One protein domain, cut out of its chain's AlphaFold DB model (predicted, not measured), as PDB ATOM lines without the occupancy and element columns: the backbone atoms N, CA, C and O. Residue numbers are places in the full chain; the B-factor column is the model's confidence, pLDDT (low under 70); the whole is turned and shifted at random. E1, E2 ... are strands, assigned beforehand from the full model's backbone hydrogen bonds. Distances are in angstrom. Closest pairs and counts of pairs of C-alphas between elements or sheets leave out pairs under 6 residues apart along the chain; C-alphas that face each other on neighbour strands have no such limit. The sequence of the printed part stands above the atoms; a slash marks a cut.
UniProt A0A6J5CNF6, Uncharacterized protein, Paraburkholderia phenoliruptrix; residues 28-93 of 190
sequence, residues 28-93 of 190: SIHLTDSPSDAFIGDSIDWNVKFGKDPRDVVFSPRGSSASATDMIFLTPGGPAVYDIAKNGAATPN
ATOM      1  N   SER A  28      38.790  26.664 119.195       86.94
ATOM      2  CA  SER A  28      39.133  26.059 120.480       86.94
ATOM      3  C   SER A  28      38.020  26.235 121.501       86.94
ATOM      4  O   SER A  28      37.412  27.301 121.582       86.94
ATOM      5  N   ILE A  29      37.803  25.202 122.306       88.50
ATOM      6  CA  ILE A  29      36.958  25.222 123.498       88.50
ATOM      7  C   ILE A  29      37.871  24.993 124.700       88.50
ATOM      8  O   ILE A  29      38.699  24.083 124.675       88.50
ATOM      9  N   HIS A  30      37.705  25.809 125.739       89.62
ATOM     10  CA  HIS A  30      38.287  25.559 127.054       89.62
ATOM     11  C   HIS A  30      37.169  25.130 128.002       89.62
ATOM     12  O   HIS A  30      36.219  25.885 128.226       89.62
ATOM     13  N   LEU A  31      37.260  23.908 128.517       87.12
ATOM     14  CA  LEU A  31      36.295  23.345 129.454       87.12
ATOM     15  C   LEU A  31      36.630  23.756 130.888       87.12
ATOM     16  O   LEU A  31      37.793  23.887 131.257       87.12
ATOM     17  N   THR A  32      35.604  23.907 131.723       86.69
ATOM     18  CA  THR A  32      35.797  24.163 133.160       86.69
ATOM     19  C   THR A  32      36.467  22.970 133.847       86.69
ATOM     20  O   THR A  32      37.432  23.135 134.596       86.69
ATOM     21  N   ASP A  33      35.988  21.767 133.527       83.69
ATOM     22  CA  ASP A  33      36.436  20.502 134.100       83.69
ATOM     23  C   ASP A  33      37.102  19.633 133.035       83.69
ATOM     24  O   ASP A  33      36.733  19.677 131.859       83.69
ATOM     25  N   SER A  34      38.065  18.808 133.447       85.00
ATOM     26  CA  SER A  34      38.672  17.822 132.555       85.00
ATOM     27  C   SER A  34      37.627  16.779 132.139       85.00
ATOM     28  O   SER A  34      37.001  16.175 133.015       85.00
ATOM     29  N   PRO A  35      37.423  16.557 130.831       85.62
ATOM     30  CA  PRO A  35      36.469  15.567 130.368       85.62
ATOM     31  C   PRO A  35      37.010  14.147 130.575       85.62
ATOM     32  O   PRO A  35      38.207  13.905 130.414       85.62
ATOM     33  N   SER A  36      36.128  13.209 130.916       82.88
ATOM     34  CA  SER A  36      36.422  11.772 130.936       82.88
ATOM     35  C   SER A  36      36.287  11.144 129.551       82.88
ATOM     36  O   SER A  36      37.015  10.208 129.238       82.88
ATOM     37  N   ASP A  37      35.387  11.680 128.723       81.88
ATOM     38  CA  ASP A  37      35.160  11.240 127.346       81.88
ATOM     39  C   ASP A  37      34.574  12.383 126.496       81.88
ATOM     40  O   ASP A  37      34.100  13.400 127.022       81.88
ATOM     41  N   ALA A  38      34.597  12.225 125.172       85.75
ATOM     42  CA  ALA A  38      33.965  13.139 124.234       85.75
ATOM     43  C   ALA A  38      33.292  12.415 123.066       85.75
ATOM     44  O   ALA A  38      33.860  11.537 122.417       85.75
ATOM     45  N   PHE A  39      32.103  12.894 122.718       85.81
ATOM     46  CA  PHE A  39      31.328  12.431 121.581       85.81
ATOM     47  C   PHE A  39      31.130  13.564 120.586       85.81
ATOM     48  O   PHE A  39      30.894  14.711 120.960       85.81
ATOM     49  N   ILE A  40      31.209  13.237 119.300       81.25
ATOM     50  CA  ILE A  40      31.023  14.204 118.219       81.25
ATOM     51  C   ILE A  40      29.990  13.686 117.224       81.25
ATOM     52  O   ILE A  40      30.073  12.537 116.772       81.25
ATOM     53  N   GLY A  41      29.040  14.558 116.883       71.12
ATOM     54  CA  GLY A  41      27.970  14.309 115.927       71.12
ATOM     55  C   GLY A  41      28.497  13.764 114.610       71.12
ATOM     56  O   GLY A  41      28.246  12.612 114.262       71.12
ATOM     57  N   ASP A  42      29.307  14.543 113.900       69.69
ATOM     58  CA  ASP A  42      29.864  14.168 112.603       69.69
ATOM     59  C   ASP A  42      31.397  14.101 112.598       69.69
ATOM     60  O   ASP A  42      32.084  14.961 112.069       69.69
ATOM     61  N   SER A  43      31.970  13.051 113.195       59.25
ATOM     62  CA  SER A  43      33.433  12.890 113.315       59.25
ATOM     63  C   SER A  43      34.213  12.811 111.992       59.25
ATOM     64  O   SER A  43      35.442  12.817 112.026       59.25
ATOM     65  N   ILE A  44      33.554  12.600 110.847       58.59
ATOM     66  CA  ILE A  44      34.246  12.216 109.604       58.59
ATOM     67  C   ILE A  44      34.918  13.432 108.953       58.59
ATOM     68  O   ILE A  44      36.046  13.321 108.467       58.59
ATOM     69  N   ASP A  45      34.288  14.603 109.057       76.69
ATOM     70  CA  ASP A  45      34.749  15.839 108.421       76.69
ATOM     71  C   ASP A  45      35.280  16.885 109.418       76.69
ATOM     72  O   ASP A  45      35.476  18.049 109.066       76.69
ATOM     73  N   TRP A  46      35.582  16.476 110.655       82.56
ATOM     74  CA  TRP A  46      36.181  17.328 111.685       82.56
ATOM     75  C   TRP A  46      37.490  16.725 112.210       82.56
ATOM     76  O   TRP A  46      37.583  15.546 112.542       82.56
ATOM     77  N   ASN A  47      38.537  17.543 112.297       83.44
ATOM     78  CA  ASN A  47      39.727  17.234 113.083       83.44
ATOM     79  C   ASN A  47      39.490  17.702 114.510       83.44
ATOM     80  O   ASN A  47      39.215  18.879 114.704       83.44
ATOM     81  N   VAL A  48      39.662  16.815 115.486       84.19
ATOM     82  CA  VAL A  48      39.569  17.139 116.912       84.19
ATOM     83  C   VAL A  48      40.837  16.658 117.596       84.19
ATOM     84  O   VAL A  48      41.292  15.538 117.347       84.19
ATOM     85  N   LYS A  49      41.432  17.508 118.431       85.56
ATOM     86  CA  LYS A  49      42.619  17.196 119.224       85.56
ATOM     87  C   LYS A  49      42.463  17.773 120.621       85.56
ATOM     88  O   LYS A  49      42.182  18.960 120.772       85.56
ATOM     89  N   PHE A  50      42.714  16.943 121.623       83.94
ATOM     90  CA  PHE A  50      42.937  17.418 122.980       83.94
ATOM     91  C   PHE A  50      44.333  18.037 123.076       83.94
ATOM     92  O   PHE A  50      45.294  17.539 122.478       83.94
ATOM     93  N   GLY A  51      44.426  19.158 123.783       81.94
ATOM     94  CA  GLY A  51      45.671  19.829 124.111       81.94
ATOM     95  C   GLY A  51      46.472  19.066 125.166       81.94
ATOM     96  O   GLY A  51      46.151  17.941 125.544       81.94
ATOM     97  N   LYS A  52      47.553  19.691 125.651       85.31
ATOM     98  CA  LYS A  52      48.312  19.150 126.792       85.31
ATOM     99  C   LYS A  52      47.482  19.178 128.076       85.31
ATOM    100  O   LYS A  52      47.592  18.259 128.879       85.31
ATOM    101  N   ASP A  53      46.687  20.232 128.253       86.81
ATOM    102  CA  ASP A  53      45.588  20.235 129.213       86.81
ATOM    103  C   ASP A  53      44.379  19.569 128.531       86.81
ATOM    104  O   ASP A  53      43.969  20.029 127.462       86.81
ATOM    105  N   PRO A  54      43.801  18.497 129.100       83.56
ATOM    106  CA  PRO A  54      42.630  17.830 128.527       83.56
ATOM    107  C   PRO A  54      41.382  18.729 128.463       83.56
ATOM    108  O   PRO A  54      40.422  18.382 127.779       83.56
ATOM    109  N   ARG A  55      41.379  19.880 129.148       88.81
ATOM    110  CA  ARG A  55      40.320  20.898 129.052       88.81
ATOM    111  C   ARG A  55      40.409  21.745 127.794       88.81
ATOM    112  O   ARG A  55      39.410  22.349 127.411       88.81
ATOM    113  N   ASP A  56      41.576  21.789 127.161       88.94
ATOM    114  CA  ASP A  56      41.779  22.502 125.909       88.94
ATOM    115  C   ASP A  56      41.471  21.572 124.743       88.94
ATOM    116  O   ASP A  56      42.190  20.606 124.484       88.94
ATOM    117  N   VAL A  57      40.418  21.879 123.997       87.31
ATOM    118  CA  VAL A  57      40.035  21.116 122.810       87.31
ATOM    119  C   VAL A  57      40.170  22.005 121.597       87.31
ATOM    120  O   VAL A  57      39.537  23.053 121.504       87.31
ATOM    121  N   VAL A  58      40.993  21.574 120.649       88.56
ATOM    122  CA  VAL A  58      41.214  22.261 119.381       88.56
ATOM    123  C   VAL A  58      40.566  21.458 118.272       88.56
ATOM    124  O   VAL A  58      40.777  20.248 118.159       88.56
ATOM    125  N   PHE A  59      39.804  22.134 117.421       86.94
ATOM    126  CA  PHE A  59      39.125  21.483 116.316       86.94
ATOM    127  C   PHE A  59      39.087  22.352 115.061       86.94
ATOM    128  O   PHE A  59      39.200  23.579 115.103       86.94
ATOM    129  N   SER A  60      38.978  21.696 113.912       85.50
ATOM    130  CA  SER A  60      38.920  22.363 112.613       85.50
ATOM    131  C   SER A  60      38.185  21.499 111.590       85.50
ATOM    132  O   SER A  60      38.328  20.273 111.624       85.50
ATOM    133  N   PRO A  61      37.481  22.097 110.620       82.25
ATOM    134  CA  PRO A  61      36.876  21.339 109.532       82.25
ATOM    135  C   PRO A  61      37.952  20.671 108.653       82.25
ATOM    136  O   PRO A  61      38.999  21.263 108.371       82.25
ATOM    137  N   ARG A  62      37.709  19.439 108.192       76.44
ATOM    138  CA  ARG A  62      38.516  18.740 107.172       76.44
ATOM    139  C   ARG A  62      38.057  19.159 105.773       76.44
ATOM    140  O   ARG A  62      37.493  18.378 105.021       76.44
ATOM    141  N   GLY A  63      38.304  20.416 105.421       71.50
ATOM    142  CA  GLY A  63      37.910  20.963 104.119       71.50
ATOM    143  C   GLY A  63      36.434  21.368 104.044       71.50
ATOM    144  O   GLY A  63      35.790  21.633 105.056       71.50
ATOM    145  N   SER A  64      35.900  21.486 102.826       71.00
ATOM    146  CA  SER A  64      34.580  22.087 102.566       71.00
ATOM    147  C   SER A  64      33.378  21.176 102.857       71.00
ATOM    148  O   SER A  64      32.240  21.666 102.830       71.00
ATOM    149  N   SER A  65      33.617  19.883 103.103       69.56
ATOM    150  CA  SER A  65      32.598  18.862 103.395       69.56
ATOM    151  C   SER A  65      32.047  18.940 104.815       69.56
ATOM    152  O   SER A  65      30.932  18.479 105.033       69.56
ATOM    153  N   ALA A  66      32.763  19.583 105.746       76.12
ATOM    154  CA  ALA A  66      32.321  19.711 107.130       76.12
ATOM    155  C   ALA A  66      30.898  20.280 107.226       76.12
ATOM    156  O   ALA A  66      30.576  21.335 106.662       76.12
ATOM    157  N   SER A  67      30.047  19.553 107.942       81.81
ATOM    158  CA  SER A  67      28.677  19.933 108.258       81.81
ATOM    159  C   SER A  67      28.618  20.586 109.643       81.81
ATOM    160  O   SER A  67      29.512  20.397 110.473       81.81
ATOM    161  N   ALA A  68      27.588  21.402 109.887       85.50
ATOM    162  CA  ALA A  68      27.306  21.856 111.246       85.50
ATOM    163  C   ALA A  68      26.885  20.651 112.104       85.50
ATOM    164  O   ALA A  68      26.145  19.789 111.633       85.50
ATOM    165  N   THR A  69      27.366  20.588 113.341       87.62
ATOM    166  CA  THR A  69      27.247  19.416 114.217       87.62
ATOM    167  C   THR A  69      27.271  19.840 115.689       87.62
ATOM    168  O   THR A  69      27.101  21.019 115.997       87.62
ATOM    169  N   ASP A  70      27.476  18.898 116.601       89.75
ATOM    170  CA  ASP A  70      27.710  19.132 118.018       89.75
ATOM    171  C   ASP A  70      28.896  18.326 118.563       89.75
ATOM    172  O   ASP A  70      29.322  17.306 118.012       89.75
ATOM    173  N   MET A  71      29.450  18.830 119.666       90.19
ATOM    174  CA  MET A  71      30.452  18.155 120.483       90.19
ATOM    175  C   MET A  71      29.967  18.107 121.926       90.19
ATOM    176  O   MET A  71      29.576  19.127 122.498       90.19
ATOM    177  N   ILE A  72      30.004  16.913 122.508       91.62
ATOM    178  CA  ILE A  72      29.582  16.658 123.879       91.62
ATOM    179  C   ILE A  72      30.761  16.103 124.656       91.62
ATOM    180  O   ILE A  72      31.368  15.118 124.253       91.62
ATOM    181  N   PHE A  73      31.054  16.721 125.789       91.06
ATOM    182  CA  PHE A  73      32.099  16.316 126.713       91.06
ATOM    183  C   PHE A  73      31.451  15.793 127.986       91.06
ATOM    184  O   PHE A  73      30.635  16.492 128.587       91.06
ATOM    185  N   LEU A  74      31.802  14.583 128.410       88.94
ATOM    186  CA  LEU A  74      31.406  14.091 129.725       88.94
ATOM    187  C   LEU A  74      32.397  14.617 130.751       88.94
ATOM    188  O   LEU A  74      33.589  14.348 130.646       88.94
ATOM    189  N   THR A  75      31.918  15.383 131.728       88.00
ATOM    190  CA  THR A  75      32.748  15.885 132.827       88.00
ATOM    191  C   THR A  75      32.205  15.399 134.174       88.00
ATOM    192  O   THR A  75      31.044  14.977 134.253       88.00
ATOM    193  N   PRO A  76      32.996  15.481 135.261       83.06
ATOM    194  CA  PRO A  76      32.512  15.186 136.610       83.06
ATOM    195  C   PRO A  76      31.282  16.014 137.023       83.06
ATOM    196  O   PRO A  76      30.432  15.521 137.761       83.06
ATOM    197  N   GLY A  77      31.154  17.249 136.521       83.12
ATOM    198  CA  GLY A  77      29.986  18.114 136.723       83.12
ATOM    199  C   GLY A  77      28.773  17.771 135.843       83.12
ATOM    200  O   GLY A  77      27.728  18.417 135.949       83.12
ATOM    201  N   GLY A  78      28.888  16.758 134.982       84.06
ATOM    202  CA  GLY A  78      27.892  16.349 133.995       84.06
ATOM    203  C   GLY A  78      28.256  16.771 132.564       84.06
ATOM    204  O   GLY A  78      29.278  17.406 132.333       84.06
ATOM    205  N   PRO A  79      27.427  16.427 131.563       89.56
ATOM    206  CA  PRO A  79      27.761  16.712 130.171       89.56
ATOM    207  C   PRO A  79      27.871  18.218 129.892       89.56
ATOM    208  O   PRO A  79      26.988  18.980 130.300       89.56
ATOM    209  N   ALA A  80      28.897  18.635 129.153       91.50
ATOM    210  CA  ALA A  80      29.020  19.952 128.532       91.50
ATOM    211  C   ALA A  80      28.821  19.809 127.018       91.50
ATOM    212  O   ALA A  80      29.445  18.959 126.389       91.50
ATOM    213  N   VAL A  81      27.944  20.623 126.433       91.56
ATOM    214  CA  VAL A  81      27.519  20.483 125.033       91.56
ATOM    215  C   VAL A  81      27.799  21.776 124.286       91.56
ATOM    216  O   VAL A  81      27.513  22.866 124.788       91.56
ATOM    217  N   TYR A  82      28.312  21.649 123.068       91.25
ATOM    218  CA  TYR A  82      28.545  22.757 122.156       91.25
ATOM    219  C   TYR A  82      27.953  22.448 120.787       91.25
ATOM    220  O   TYR A  82      28.216  21.392 120.217       91.25
ATOM    221  N   ASP A  83      27.216  23.407 120.243       89.19
ATOM    222  CA  ASP A  83      26.861  23.438 118.832       89.19
ATOM    223  C   ASP A  83      28.049  23.978 118.039       89.19
ATOM    224  O   ASP A  83      28.609  25.025 118.373       89.19
ATOM    225  N   ILE A  84      28.427  23.257 116.990       88.94
ATOM    226  CA  ILE A  84      29.553  23.571 116.122       88.94
ATOM    227  C   ILE A  84      29.014  23.962 114.750       88.94
ATOM    228  O   ILE A  84      28.503  23.138 113.989       88.94
ATOM    229  N   ALA A  85      29.135  25.238 114.405       87.00
ATOM    230  CA  ALA A  85      28.795  25.719 113.075       87.00
ATOM    231  C   ALA A  85      29.809  25.221 112.034       87.00
ATOM    232  O   ALA A  85      30.968  24.955 112.341       87.00
ATOM    233  N   LYS A  86      29.405  25.179 110.757       83.38
ATOM    234  CA  LYS A  86      30.263  24.749 109.633       83.38
ATOM    235  C   LYS A  86      31.607  25.494 109.548       83.38
ATOM    236  O   LYS A  86      32.595  24.943 109.075       83.38
ATOM    237  N   ASN A  87      31.648  26.751 109.983       80.50
ATOM    238  CA  ASN A  87      32.863  27.571 109.989       80.50
ATOM    239  C   ASN A  87      33.760  27.349 111.224       80.50
ATOM    240  O   ASN A  87      34.755  28.053 111.364       80.50
ATOM    241  N   GLY A  88      33.415  26.415 112.113       81.94
ATOM    242  CA  GLY A  88      34.151  26.122 113.344       81.94
ATOM    243  C   GLY A  88      33.688  26.917 114.563       81.94
ATOM    244  O   GLY A  88      34.120  26.609 115.669       81.94
ATOM    245  N   ALA A  89      32.789  27.896 114.413       85.38
ATOM    246  CA  ALA A  89      32.281  28.627 115.568       85.38
ATOM    247  C   ALA A  89      31.554  27.669 116.528       85.38
ATOM    248  O   ALA A  89      30.626  26.971 116.119       85.38
ATOM    249  N   ALA A  90      31.985  27.651 117.790       89.31
ATOM    250  CA  ALA A  90      31.378  26.857 118.849       89.31
ATOM    251  C   ALA A  90      30.527  27.733 119.766       89.31
ATOM    252  O   ALA A  90      30.984  28.766 120.257       89.31
ATOM    253  N   THR A  91      29.309  27.286 120.044       90.56
ATOM    254  CA  THR A  91      28.390  27.942 120.980       90.56
ATOM    255  C   THR A  91      27.891  26.935 122.009       90.56
ATOM    256  O   THR A  91      27.434  25.866 121.603       90.56
ATOM    257  N   PRO A  92      27.938  27.238 123.321       91.44
ATOM    258  CA  PRO A  92      27.367  26.357 124.336       91.44
ATOM    259  C   PRO A  92      25.890  26.061 124.052       91.44
ATOM    260  O   PRO A  92      25.118  26.980 123.770       91.44
ATOM    261  N   ASN A  93      25.498  24.796 124.160       89.19
ATOM    262  CA  ASN A  93      24.117  24.351 124.019       89.19
ATOM    263  C   ASN A  93      23.611  23.808 125.363       89.19
ATOM    264  O   ASN A  93      24.227  22.945 125.984       89.19
TER     265      ASN A  93
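Overview. This is residues 28 to 93 of the 190 residues of an uncharacterized protein of Paraburkholderia phenoliruptrix (UniProt A0A6J5CNF6). Two antiparallel sheets stand partly face to face round a shared core, as a small, loosely formed barrel with seven strands round it. Its wall stays open between E2 and E3, and on the other side E1 and E7 come near each other without pairing. The longer wall is E2, E5, E6, E7 and the other is E1, E4, E3, each given in order across the sheet. The printed part has 66 residues, no named helix and seven named strands, E1 to E7 in order along the chain; the class is all strand. It is compact, with a radius of gyration of the C-alphas of 11.2 A and spans of 34 by 24 by 17 A.

Arrangement. Begin at E1, residues 28 to 30, and look across to E4, residues 56 to 61: they are antiparallel neighbours at 157 degrees, with N 29 and O 57 2.9 A apart, within hydrogen-bond range. On the other side of E4 find E3, residues 46 to 50; E3 and E4 form a hairpin at 165 degrees, with N 49 and O 58 at 2.8 A. In the other sheet, E2, residues 37 to 40, is the edge strand beside E5, residues 69 to 75. They are antiparallel at 170 degrees, and N 39 and O 72 are 2.8 A apart. E5 and E6, residues 78 to 84, form a hairpin at 160 degrees; look at N 73 and O 80, 2.8 A. E6 and E7, residues 90 to 92, form another at 141 degrees, with N 83 and O 91 at 2.8 A. E5, E6 and E7 are a meander, each strand the antiparallel neighbour of the one before. Between the sheets, the closest C-alphas of E1 and E7 are those of Ile 29 and Ala 90, 7.4 A apart. E2 and E3 are apart, and so are E3 and E5.

Along the chain. Find C-alpha 28 at (39.133, 26.059, 120.480), where E1 begins. E4 measures 17.1 A from first to last C-alpha. E5 starts at C-alpha 69, (27.247, 19.416, 114.217), and runs 19.7 A; E6 comes back over 19.3 A. E7 ends at C-alpha 92, (27.367, 26.357, 124.336). E1, E2, E3 and E7 are shorter, with 3, 4, 5 and 3 residues.

Size, cuts and confidence. The two C-alphas farthest apart are those of Ser 64 and Pro 76, 34.8 A. The printed part has no cut, and no link is long. The mean pLDDT of the printed part is 84.0; look for values under 70 at residues 42 to 44 and at residue 65.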